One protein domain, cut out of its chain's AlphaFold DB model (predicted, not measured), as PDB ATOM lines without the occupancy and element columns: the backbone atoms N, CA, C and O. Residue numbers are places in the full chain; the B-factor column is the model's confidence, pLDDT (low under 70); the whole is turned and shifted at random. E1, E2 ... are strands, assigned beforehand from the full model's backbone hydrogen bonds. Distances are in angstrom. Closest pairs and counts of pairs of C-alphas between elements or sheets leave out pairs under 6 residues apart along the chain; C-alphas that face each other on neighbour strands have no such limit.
ATOM      1  N   THR A 186      12.676 -45.036 -11.010       65.81
ATOM      2  CA  THR A 186      12.452 -43.647 -10.604       65.81
ATOM      3  C   THR A 186      13.680 -43.066  -9.907       65.81
ATOM      4  O   THR A 186      13.915 -41.868 -10.005       65.81
ATOM      5  N   GLU A 187      14.474 -43.904  -9.235       71.25
ATOM      6  CA  GLU A 187      15.675 -43.503  -8.499       71.25
ATOM      7  C   GLU A 187      16.612 -44.707  -8.283       71.25
ATOM      8  O   GLU A 187      16.155 -45.782  -7.889       71.25
ATOM      9  N   LEU A 188      17.920 -44.525  -8.505       80.56
ATOM     10  CA  LEU A 188      18.983 -45.439  -8.079       80.56
ATOM     11  C   LEU A 188      19.946 -44.724  -7.130       80.56
ATOM     12  O   LEU A 188      20.829 -43.972  -7.559       80.56
ATOM     13  N   GLY A 189      19.815 -45.007  -5.837       73.38
ATOM     14  CA  GLY A 189      20.780 -44.589  -4.830       73.38
ATOM     15  C   GLY A 189      21.872 -45.639  -4.624       73.38
ATOM     16  O   GLY A 189      21.598 -46.732  -4.135       73.38
ATOM     17  N   ILE A 190      23.128 -45.306  -4.930       76.31
ATOM     18  CA  ILE A 190      24.286 -46.125  -4.547       76.31
ATOM     19  C   ILE A 190      24.954 -45.459  -3.343       76.31
ATOM     20  O   ILE A 190      25.525 -44.372  -3.465       76.31
ATOM     21  N   ASN A 191      24.878 -46.127  -2.184       70.69
ATOM     22  CA  ASN A 191      25.435 -45.650  -0.912       70.69
ATOM     23  C   ASN A 191      24.892 -44.261  -0.487       70.69
ATOM     24  O   ASN A 191      25.630 -43.387  -0.036       70.69
ATOM     25  N   THR A 192      23.587 -44.038  -0.650       68.56
ATOM     26  CA  THR A 192      22.905 -42.787  -0.281       68.56
ATOM     27  C   THR A 192      21.534 -43.099   0.328       68.56
ATOM     28  O   THR A 192      20.993 -44.172   0.077       68.56
ATOM     29  N   THR A 193      20.996 -42.217   1.176       59.50
ATOM     30  CA  THR A 193      19.788 -42.497   1.983       59.50
ATOM     31  C   THR A 193      18.517 -41.797   1.502       59.50
ATOM     32  O   THR A 193      17.470 -42.040   2.090       59.50
ATOM     33  N   VAL A 194      18.603 -40.974   0.450       63.22
ATOM     34  CA  VAL A 194      17.516 -40.425  -0.392       63.22
ATOM     35  C   VAL A 194      18.173 -39.635  -1.538       63.22
ATOM     36  O   VAL A 194      19.096 -38.857  -1.290       63.22
ATOM     37  N   SER A 195      17.725 -39.797  -2.780       63.31
ATOM     38  CA  SER A 195      18.149 -39.000  -3.934       63.31
ATOM     39  C   SER A 195      16.960 -38.255  -4.528       63.31
ATOM     40  O   SER A 195      15.840 -38.738  -4.592       63.31
ATOM     41  N   THR A 196      17.216 -37.030  -4.970       72.25
ATOM     42  CA  THR A 196      16.273 -36.253  -5.784       72.25
ATOM     43  C   THR A 196      16.582 -36.410  -7.275       72.25
ATOM     44  O   THR A 196      16.158 -35.595  -8.092       72.25
ATOM     45  N   GLU A 197      17.386 -37.411  -7.633       76.94
ATOM     46  CA  GLU A 197      17.972 -37.617  -8.950       76.94
ATOM     47  C   GLU A 197      17.805 -39.084  -9.379       76.94
ATOM     48  O   GLU A 197      17.871 -39.995  -8.562       76.94
ATOM     49  N   TYR A 198      17.649 -39.346 -10.679       72.31
ATOM     50  CA  TYR A 198      17.476 -40.718 -11.182       72.31
ATOM     51  C   TYR A 198      18.672 -41.643 -10.893       72.31
ATOM     52  O   TYR A 198      18.493 -42.844 -10.718       72.31
ATOM     53  N   LEU A 199      19.891 -41.097 -10.833       82.50
ATOM     54  CA  LEU A 199      21.097 -41.819 -10.434       82.50
ATOM     55  C   LEU A 199      21.937 -40.924  -9.531       82.50
ATOM     56  O   LEU A 199      22.456 -39.897  -9.976       82.50
ATOM     57  N   ARG A 200      22.138 -41.355  -8.288       81.62
ATOM     58  CA  ARG A 200      23.039 -40.692  -7.351       81.62
ATOM     59  C   ARG A 200      24.033 -41.683  -6.789       81.62
ATOM     60  O   ARG A 200      23.682 -42.676  -6.154       81.62
ATOM     61  N   ILE A 201      25.301 -41.352  -6.995       80.88
ATOM     62  CA  ILE A 201      26.429 -42.088  -6.446       80.88
ATOM     63  C   ILE A 201      27.087 -41.194  -5.409       80.88
ATOM     64  O   ILE A 201      27.668 -40.161  -5.745       80.88
ATOM     65  N   GLN A 202      26.997 -41.587  -4.143       82.06
ATOM     66  CA  GLN A 202      27.662 -40.874  -3.065       82.06
ATOM     67  C   GLN A 202      28.907 -41.643  -2.625       82.06
ATOM     68  O   GLN A 202      28.832 -42.759  -2.109       82.06
ATOM     69  N   ALA A 203      30.065 -41.013  -2.823       75.81
ATOM     70  CA  ALA A 203      31.341 -41.477  -2.303       75.81
ATOM     71  C   ALA A 203      31.248 -41.775  -0.797       75.81
ATOM     72  O   ALA A 203      30.816 -40.924  -0.017       75.81
ATOM     73  N   SER A 204      31.690 -42.963  -0.373       66.81
ATOM     74  CA  SER A 204      31.948 -43.213   1.042       66.81
ATOM     75  C   SER A 204      33.295 -42.589   1.390       66.81
ATOM     76  O   SER A 204      34.335 -42.943   0.835       66.81
ATOM     77  N   GLY A 205      33.311 -41.649   2.327       74.19
ATOM     78  CA  GLY A 205      34.546 -41.006   2.777       74.19
ATOM     79  C   GLY A 205      35.503 -41.913   3.561       74.19
ATOM     80  O   GLY A 205      36.353 -41.418   4.298       74.19
ATOM     81  N   SER A 206      35.334 -43.233   3.471       77.06
ATOM     82  CA  SER A 206      36.046 -44.236   4.268       77.06
ATOM     83  C   SER A 206      36.417 -45.501   3.485       77.06
ATOM     84  O   SER A 206      37.159 -46.323   4.013       77.06
ATOM     85  N   ALA A 207      35.953 -45.678   2.242       77.62
ATOM     86  CA  ALA A 207      36.303 -46.831   1.411       77.62
ATOM     87  C   ALA A 207      36.588 -46.414  -0.040       77.62
ATOM     88  O   ALA A 207      36.173 -45.350  -0.486       77.62
ATOM     89  N   TYR A 208      37.316 -47.267  -0.771       86.75
ATOM     90  CA  TYR A 208      37.668 -47.069  -2.188       86.75
ATOM     91  C   TYR A 208      38.461 -45.780  -2.488       86.75
ATOM     92  O   TYR A 208      38.322 -45.188  -3.561       86.75
ATOM     93  N   LEU A 209      39.340 -45.381  -1.564       88.00
ATOM     94  CA  LEU A 209      40.121 -44.142  -1.637       88.00
ATOM     95  C   LEU A 209      41.311 -44.223  -2.616       88.00
ATOM     96  O   LEU A 209      42.002 -45.244  -2.702       88.00
ATOM     97  N   ASN A 210      41.570 -43.127  -3.325       87.12
ATOM     98  CA  ASN A 210      42.777 -42.823  -4.092       87.12
ATOM     99  C   ASN A 210      43.358 -41.501  -3.562       87.12
ATOM    100  O   ASN A 210      42.943 -40.410  -3.956       87.12
ATOM    101  N   GLY A 211      44.244 -41.585  -2.568       87.88
ATOM    102  CA  GLY A 211      44.623 -40.405  -1.787       87.88
ATOM    103  C   GLY A 211      43.393 -39.760  -1.133       87.88
ATOM    104  O   GLY A 211      42.661 -40.425  -0.403       87.88
ATOM    105  N   SER A 212      43.156 -38.472  -1.404       89.81
ATOM    106  CA  SER A 212      42.002 -37.710  -0.885       89.81
ATOM    107  C   SER A 212      40.724 -37.827  -1.730       89.81
ATOM    108  O   SER A 212      39.725 -37.178  -1.414       89.81
ATOM    109  N   TYR A 213      40.743 -38.619  -2.801       91.50
ATOM    110  CA  TYR A 213      39.597 -38.848  -3.673       91.50
ATOM    111  C   TYR A 213      38.950 -40.197  -3.373       91.50
ATOM    112  O   TYR A 213      39.633 -41.167  -3.052       91.50
ATOM    113  N   THR A 214      37.633 -40.282  -3.513       90.75
ATOM    114  CA  THR A 214      36.900 -41.548  -3.490       90.75
ATOM    115  C   THR A 214      36.513 -41.920  -4.913       90.75
ATOM    116  O   THR A 214      35.955 -41.103  -5.648       90.75
ATOM    117  N   ARG A 215      36.762 -43.173  -5.303       90.56
ATOM    118  CA  ARG A 215      36.321 -43.711  -6.595       90.56
ATOM    119  C   ARG A 215      34.804 -43.872  -6.592       90.56
ATOM    120  O   ARG A 215      34.276 -44.700  -5.856       90.56
ATOM    121  N   THR A 216      34.118 -43.075  -7.406       89.75
ATOM    122  CA  THR A 216      32.647 -43.073  -7.500       89.75
ATOM    123  C   THR A 216      32.142 -43.954  -8.637       89.75
ATOM    124  O   THR A 216      31.198 -44.711  -8.453       89.75
ATOM    125  N   LEU A 217      32.812 -43.933  -9.788       92.06
ATOM    126  CA  LEU A 217      32.509 -44.799 -10.925       92.06
ATOM    127  C   LEU A 217      33.801 -45.442 -11.422       92.06
ATOM    128  O   LEU A 217      34.820 -44.763 -11.525       92.06
ATOM    129  N   SER A 218      33.757 -46.730 -11.758       91.50
ATOM    130  CA  SER A 218      34.865 -47.432 -12.408       91.50
ATOM    131  C   SER A 218      34.323 -48.317 -13.523       91.50
ATOM    132  O   SER A 218      33.453 -49.152 -13.286       91.50
ATOM    133  N   CYS A 219      34.856 -48.149 -14.726       93.75
ATOM    134  CA  CYS A 219      34.497 -48.912 -15.914       93.75
ATOM    135  C   CYS A 219      35.746 -49.620 -16.446       93.75
ATOM    136  O   CYS A 219      36.825 -49.030 -16.475       93.75
ATOM    137  N   PHE A 220      35.606 -50.872 -16.876       92.44
ATOM    138  CA  PHE A 220      36.716 -51.698 -17.350       92.44
ATOM    139  C   PHE A 220      36.370 -52.315 -18.701       92.44
ATOM    140  O   PHE A 220      35.218 -52.669 -18.949       92.44
ATOM    141  N   GLY A 221      37.374 -52.486 -19.561       89.75
ATOM    142  CA  GLY A 221      37.257 -53.403 -20.694       89.75
ATOM    143  C   GLY A 221      37.035 -54.853 -20.237       89.75
ATOM    144  O   GLY A 221      37.282 -55.202 -19.087       89.75
ATOM    145  N   SER A 222      36.610 -55.725 -21.148       88.94
ATOM    146  CA  SER A 222      36.392 -57.157 -20.868       88.94
ATOM    147  C   SER A 222      37.642 -58.036 -21.049       88.94
ATOM    148  O   SER A 222      37.558 -59.258 -20.955       88.94
ATOM    149  N   ASN A 223      38.805 -57.438 -21.333       90.81
ATOM    150  CA  ASN A 223      40.073 -58.155 -21.509       90.81
ATOM    151  C   ASN A 223      40.653 -58.604 -20.148       90.81
ATOM    152  O   ASN A 223      40.356 -57.999 -19.124       90.81
ATOM    153  N   ALA A 224      41.525 -59.619 -20.138       88.25
ATOM    154  CA  ALA A 224      42.231 -60.105 -18.948       88.25
ATOM    155  C   ALA A 224      43.070 -59.016 -18.246       88.25
ATOM    156  O   ALA A 224      43.189 -59.030 -17.023       88.25
ATOM    157  N   THR A 225      43.611 -58.054 -19.002       91.81
ATOM    158  CA  THR A 225      44.254 -56.835 -18.476       91.81
ATOM    159  C   THR A 225      43.543 -55.601 -19.039       91.81
ATOM    160  O   THR A 225      43.953 -55.061 -20.073       91.81
ATOM    161  N   PRO A 226      42.419 -55.187 -18.442       93.81
ATOM    162  CA  PRO A 226      41.547 -54.205 -19.060       93.81
ATOM    163  C   PRO A 226      42.055 -52.773 -18.880       93.81
ATOM    164  O   PRO A 226      42.621 -52.415 -17.848       93.81
ATOM    165  N   VAL A 227      41.778 -51.921 -19.870       94.38
ATOM    166  CA  VAL A 227      41.810 -50.466 -19.674       94.38
ATOM    167  C   VAL A 227      40.748 -50.111 -18.638       94.38
ATOM    168  O   VAL A 227      39.624 -50.618 -18.713       94.38
ATOM    169  N   GLN A 228      41.103 -49.247 -17.692       94.88
ATOM    170  CA  GLN A 228      40.223 -48.823 -16.609       94.88
ATOM    171  C   GLN A 228      40.006 -47.313 -16.650       94.88
ATOM    172  O   GLN A 228      40.959 -46.548 -16.500       94.88
ATOM    173  N   PHE A 229      38.746 -46.910 -16.790       95.88
ATOM    174  CA  PHE A 229      38.268 -45.534 -16.683       95.88
ATOM    175  C   PHE A 229      37.625 -45.315 -15.314       95.88
ATOM    176  O   PHE A 229      36.904 -46.195 -14.836       95.88
ATOM    177  N   GLN A 230      37.845 -44.157 -14.688       95.12
ATOM    178  CA  GLN A 230      37.186 -43.814 -13.429       95.12
ATOM    179  C   GLN A 230      36.720 -42.361 -13.370       95.12
ATOM    180  O   GLN A 230      37.268 -41.470 -14.021       95.12
ATOM    181  N   ILE A 231      35.725 -42.151 -12.512       95.12
ATOM    182  CA  ILE A 231      35.359 -40.843 -11.981       95.12
ATOM    183  C   ILE A 231      35.596 -40.893 -10.476       95.12
ATOM    184  O   ILE A 231      35.038 -41.742  -9.768       95.12
ATOM    185  N   GLU A 232      36.416 -39.981  -9.978       93.56
ATOM    186  CA  GLU A 232      36.719 -39.848  -8.559       93.56
ATOM    187  C   GLU A 232      36.288 -38.470  -8.057       93.56
ATOM    188  O   GLU A 232      36.383 -37.473  -8.772       93.56
ATOM    189  N   VAL A 233      35.818 -38.396  -6.817       92.19
ATOM    190  CA  VAL A 233      35.370 -37.142  -6.198       92.19
ATOM    191  C   VAL A 233      36.152 -36.930  -4.912       92.19
ATOM    192  O   VAL A 233      36.279 -37.854  -4.108       92.19
ATOM    193  N   ASN A 234      36.708 -35.733  -4.720       91.81
ATOM    194  CA  ASN A 234      37.439 -35.396  -3.503       91.81
ATOM    195  C   ASN A 234      36.515 -35.467  -2.275       91.81
ATOM    196  O   ASN A 234      35.395 -34.964  -2.299       91.81
ATOM    197  N   ASN A 235      36.999 -36.078  -1.194       85.31
ATOM    198  CA  ASN A 235      36.226 -36.294   0.031       85.31
ATOM    199  C   ASN A 235      36.269 -35.101   1.016       85.31
ATOM    200  O   ASN A 235      35.792 -35.180   2.146       85.31
ATOM    201  N   GLY A 236      36.898 -33.998   0.618       86.94
ATOM    202  CA  GLY A 236      36.985 -32.763   1.381       86.94
ATOM    203  C   GLY A 236      35.752 -31.866   1.239       86.94
ATOM    204  O   GLY A 236      34.813 -32.122   0.491       86.94
ATOM    205  N   THR A 237      35.757 -30.762   1.981       88.38
ATOM    206  CA  THR A 237      34.696 -29.746   1.942       88.38
ATOM    207  C   THR A 237      34.577 -29.074   0.565       88.38
ATOM    208  O   THR A 237      35.584 -28.755  -0.064       88.38
ATOM    209  N   LYS A 238      33.347 -28.743   0.147       87.81
ATOM    210  CA  LYS A 238      33.046 -27.935  -1.054       87.81
ATOM    211  C   LYS A 238      33.483 -26.461  -0.970       87.81
ATOM    212  O   LYS A 238      33.175 -25.680  -1.861       87.81
ATOM    213  N   ALA A 239      34.132 -26.057   0.123       90.50
ATOM    214  CA  ALA A 239      34.550 -24.677   0.369       90.50
ATOM    215  C   ALA A 239      35.842 -24.271  -0.363       90.50
ATOM    216  O   ALA A 239      36.190 -23.094  -0.347       90.50
ATOM    217  N   THR A 240      36.569 -25.210  -0.982       88.62
ATOM    218  CA  THR A 240      37.793 -24.911  -1.741       88.62
ATOM    219  C   THR A 240      37.723 -25.498  -3.146       88.62
ATOM    220  O   THR A 240      37.156 -26.566  -3.359       88.62
ATOM    221  N   SER A 241      38.345 -24.818  -4.109       87.12
ATOM    222  CA  SER A 241      38.441 -25.292  -5.495       87.12
ATOM    223  C   SER A 241      39.447 -26.433  -5.682       87.12
ATOM    224  O   SER A 241      39.424 -27.101  -6.710       87.12
ATOM    225  N   SER A 242      40.329 -26.666  -4.705       87.88
ATOM    226  CA  SER A 242      41.289 -27.779  -4.725       87.88
ATOM    227  C   SER A 242      40.618 -29.136  -4.494       87.88
ATOM    228  O   SER A 242      41.150 -30.164  -4.913       87.88
ATOM    229  N   ASN A 243      39.446 -29.147  -3.850       92.00
ATOM    230  CA  ASN A 243      38.631 -30.345  -3.680       92.00
ATOM    231  C   ASN A 243      37.759 -30.535  -4.928       92.00
ATOM    232  O   ASN A 243      36.589 -30.160  -4.957       92.00
ATOM    233  N   ALA A 244      38.372 -31.073  -5.982       91.44
ATOM    234  CA  ALA A 244      37.760 -31.213  -7.299       91.44
ATOM    235  C   ALA A 244      37.220 -32.632  -7.561       91.44
ATOM    236  O   ALA A 244      37.297 -33.529  -6.721       91.44
ATOM    237  N   SER A 245      36.670 -32.836  -8.758       93.75
ATOM    238  CA  SER A 245      36.445 -34.173  -9.317       93.75
ATOM    239  C   SER A 245      37.560 -34.512 -10.301       93.75
ATOM    240  O   SER A 245      38.108 -33.624 -10.955       93.75
ATOM    241  N   TRP A 246      37.875 -35.795 -10.425       93.69
ATOM    242  CA  TRP A 246      38.807 -36.329 -11.407       93.69
ATOM    243  C   TRP A 246      38.072 -37.261 -12.368       93.69
ATOM    244  O   TRP A 246      37.220 -38.046 -11.954       93.69
ATOM    245  N   ILE A 247      38.409 -37.173 -13.652       95.50
ATOM    246  CA  ILE A 247      37.861 -38.020 -14.712       95.50
ATOM    247  C   ILE A 247      38.987 -38.432 -15.658       95.50
ATOM    248  O   ILE A 247      39.679 -37.580 -16.220       95.50
ATOM    249  N   GLY A 248      39.183 -39.736 -15.847       95.38
ATOM    250  CA  GLY A 248      40.244 -40.226 -16.723       95.38
ATOM    251  C   GLY A 248      40.487 -41.728 -16.642       95.38
ATOM    252  O   GLY A 248      39.743 -42.473 -16.006       95.38
ATOM    253  N   ASN A 249      41.554 -42.176 -17.308       94.88
ATOM    254  CA  ASN A 249      42.013 -43.558 -17.216       94.88
ATOM    255  C   ASN A 249      42.973 -43.727 -16.039       94.88
ATOM    256  O   ASN A 249      43.924 -42.960 -15.902       94.88
ATOM    257  N   LEU A 250      42.749 -44.751 -15.216       92.62
ATOM    258  CA  LEU A 250      43.684 -45.138 -14.154       92.62
ATOM    259  C   LEU A 250      44.932 -45.809 -14.748       92.62
ATOM    260  O   LEU A 250      46.052 -45.624 -14.282       92.62
ATOM    261  N   THR A 251      44.728 -46.602 -15.796       93.81
ATOM    262  CA  THR A 251      45.803 -47.221 -16.580       93.81
ATOM    263  C   THR A 251      46.450 -46.207 -17.530       93.81
ATOM    264  O   THR A 251      45.774 -45.276 -17.959       93.81
ATOM    265  N   ALA A 252      47.708 -46.425 -17.933       93.56
ATOM    266  CA  ALA A 252      48.477 -45.539 -18.821       93.56
ATOM    267  C   ALA A 252      47.990 -45.545 -20.291       93.56
ATOM    268  O   ALA A 252      48.720 -45.920 -21.208       93.56
ATOM    269  N   HIS A 253      46.749 -45.115 -20.510       95.25
ATOM    270  CA  HIS A 253      46.072 -45.070 -21.804       95.25
ATOM    271  C   HIS A 253      45.446 -43.696 -22.044       95.25
ATOM    272  O   HIS A 253      45.043 -43.005 -21.106       95.25
TER     273      HIS A 253
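Overview. This is residues 186 to 253 of the 291 residues of an uncharacterized protein of Phytophthora cactorum (UniProt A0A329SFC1). Little regular structure: a small parallel strand pair, E1 and E2, sits off one side of a three-stranded antiparallel sheet, E3 E4 E5, a meander, each strand the antiparallel neighbour of the one before. The printed part has 68 residues, 26 in five named strands, E1 to E5 along the chain, with no named helix: all strand. It is only just loose, close to compact, radius of gyration of the C-alphas 13.6 A, spans 36 by 33 by 19 A.

Arrangement. E1, residues 188 to 190, and E2, residues 199 to 201, are parallel, N 190 and O 200 3.0 A apart. Ile 201 and Thr 216 have the closest C-alphas of E2 and E3, residues 213 to 220, at 6.4 A. E3 and E4, residues 228 to 234, form a hairpin, N 219 and O 229 2.8 A apart. E4 and E5, residues 245 to 249, form another, N 246 and O 232 2.8 A apart. E1 is apart from E3, E4 and E5.

Along the chain. E1 begins at C-alpha 188 (18.983, -45.439, -8.079), and E5 ends at C-alpha 249 (42.013, -43.558, -17.216). E3 and E4 each measure 19.0 A from first to last C-alpha; E3 bends by 63 degrees at residue 216.

Size, cuts and confidence. The C-alphas farthest apart, of Ala 224 and Ala 239, are 41.1 A apart. The printed part has no cut; the link E2 to E3 is long. In this model pLDDT is under 70 at residues 186, 192 to 195 and 204.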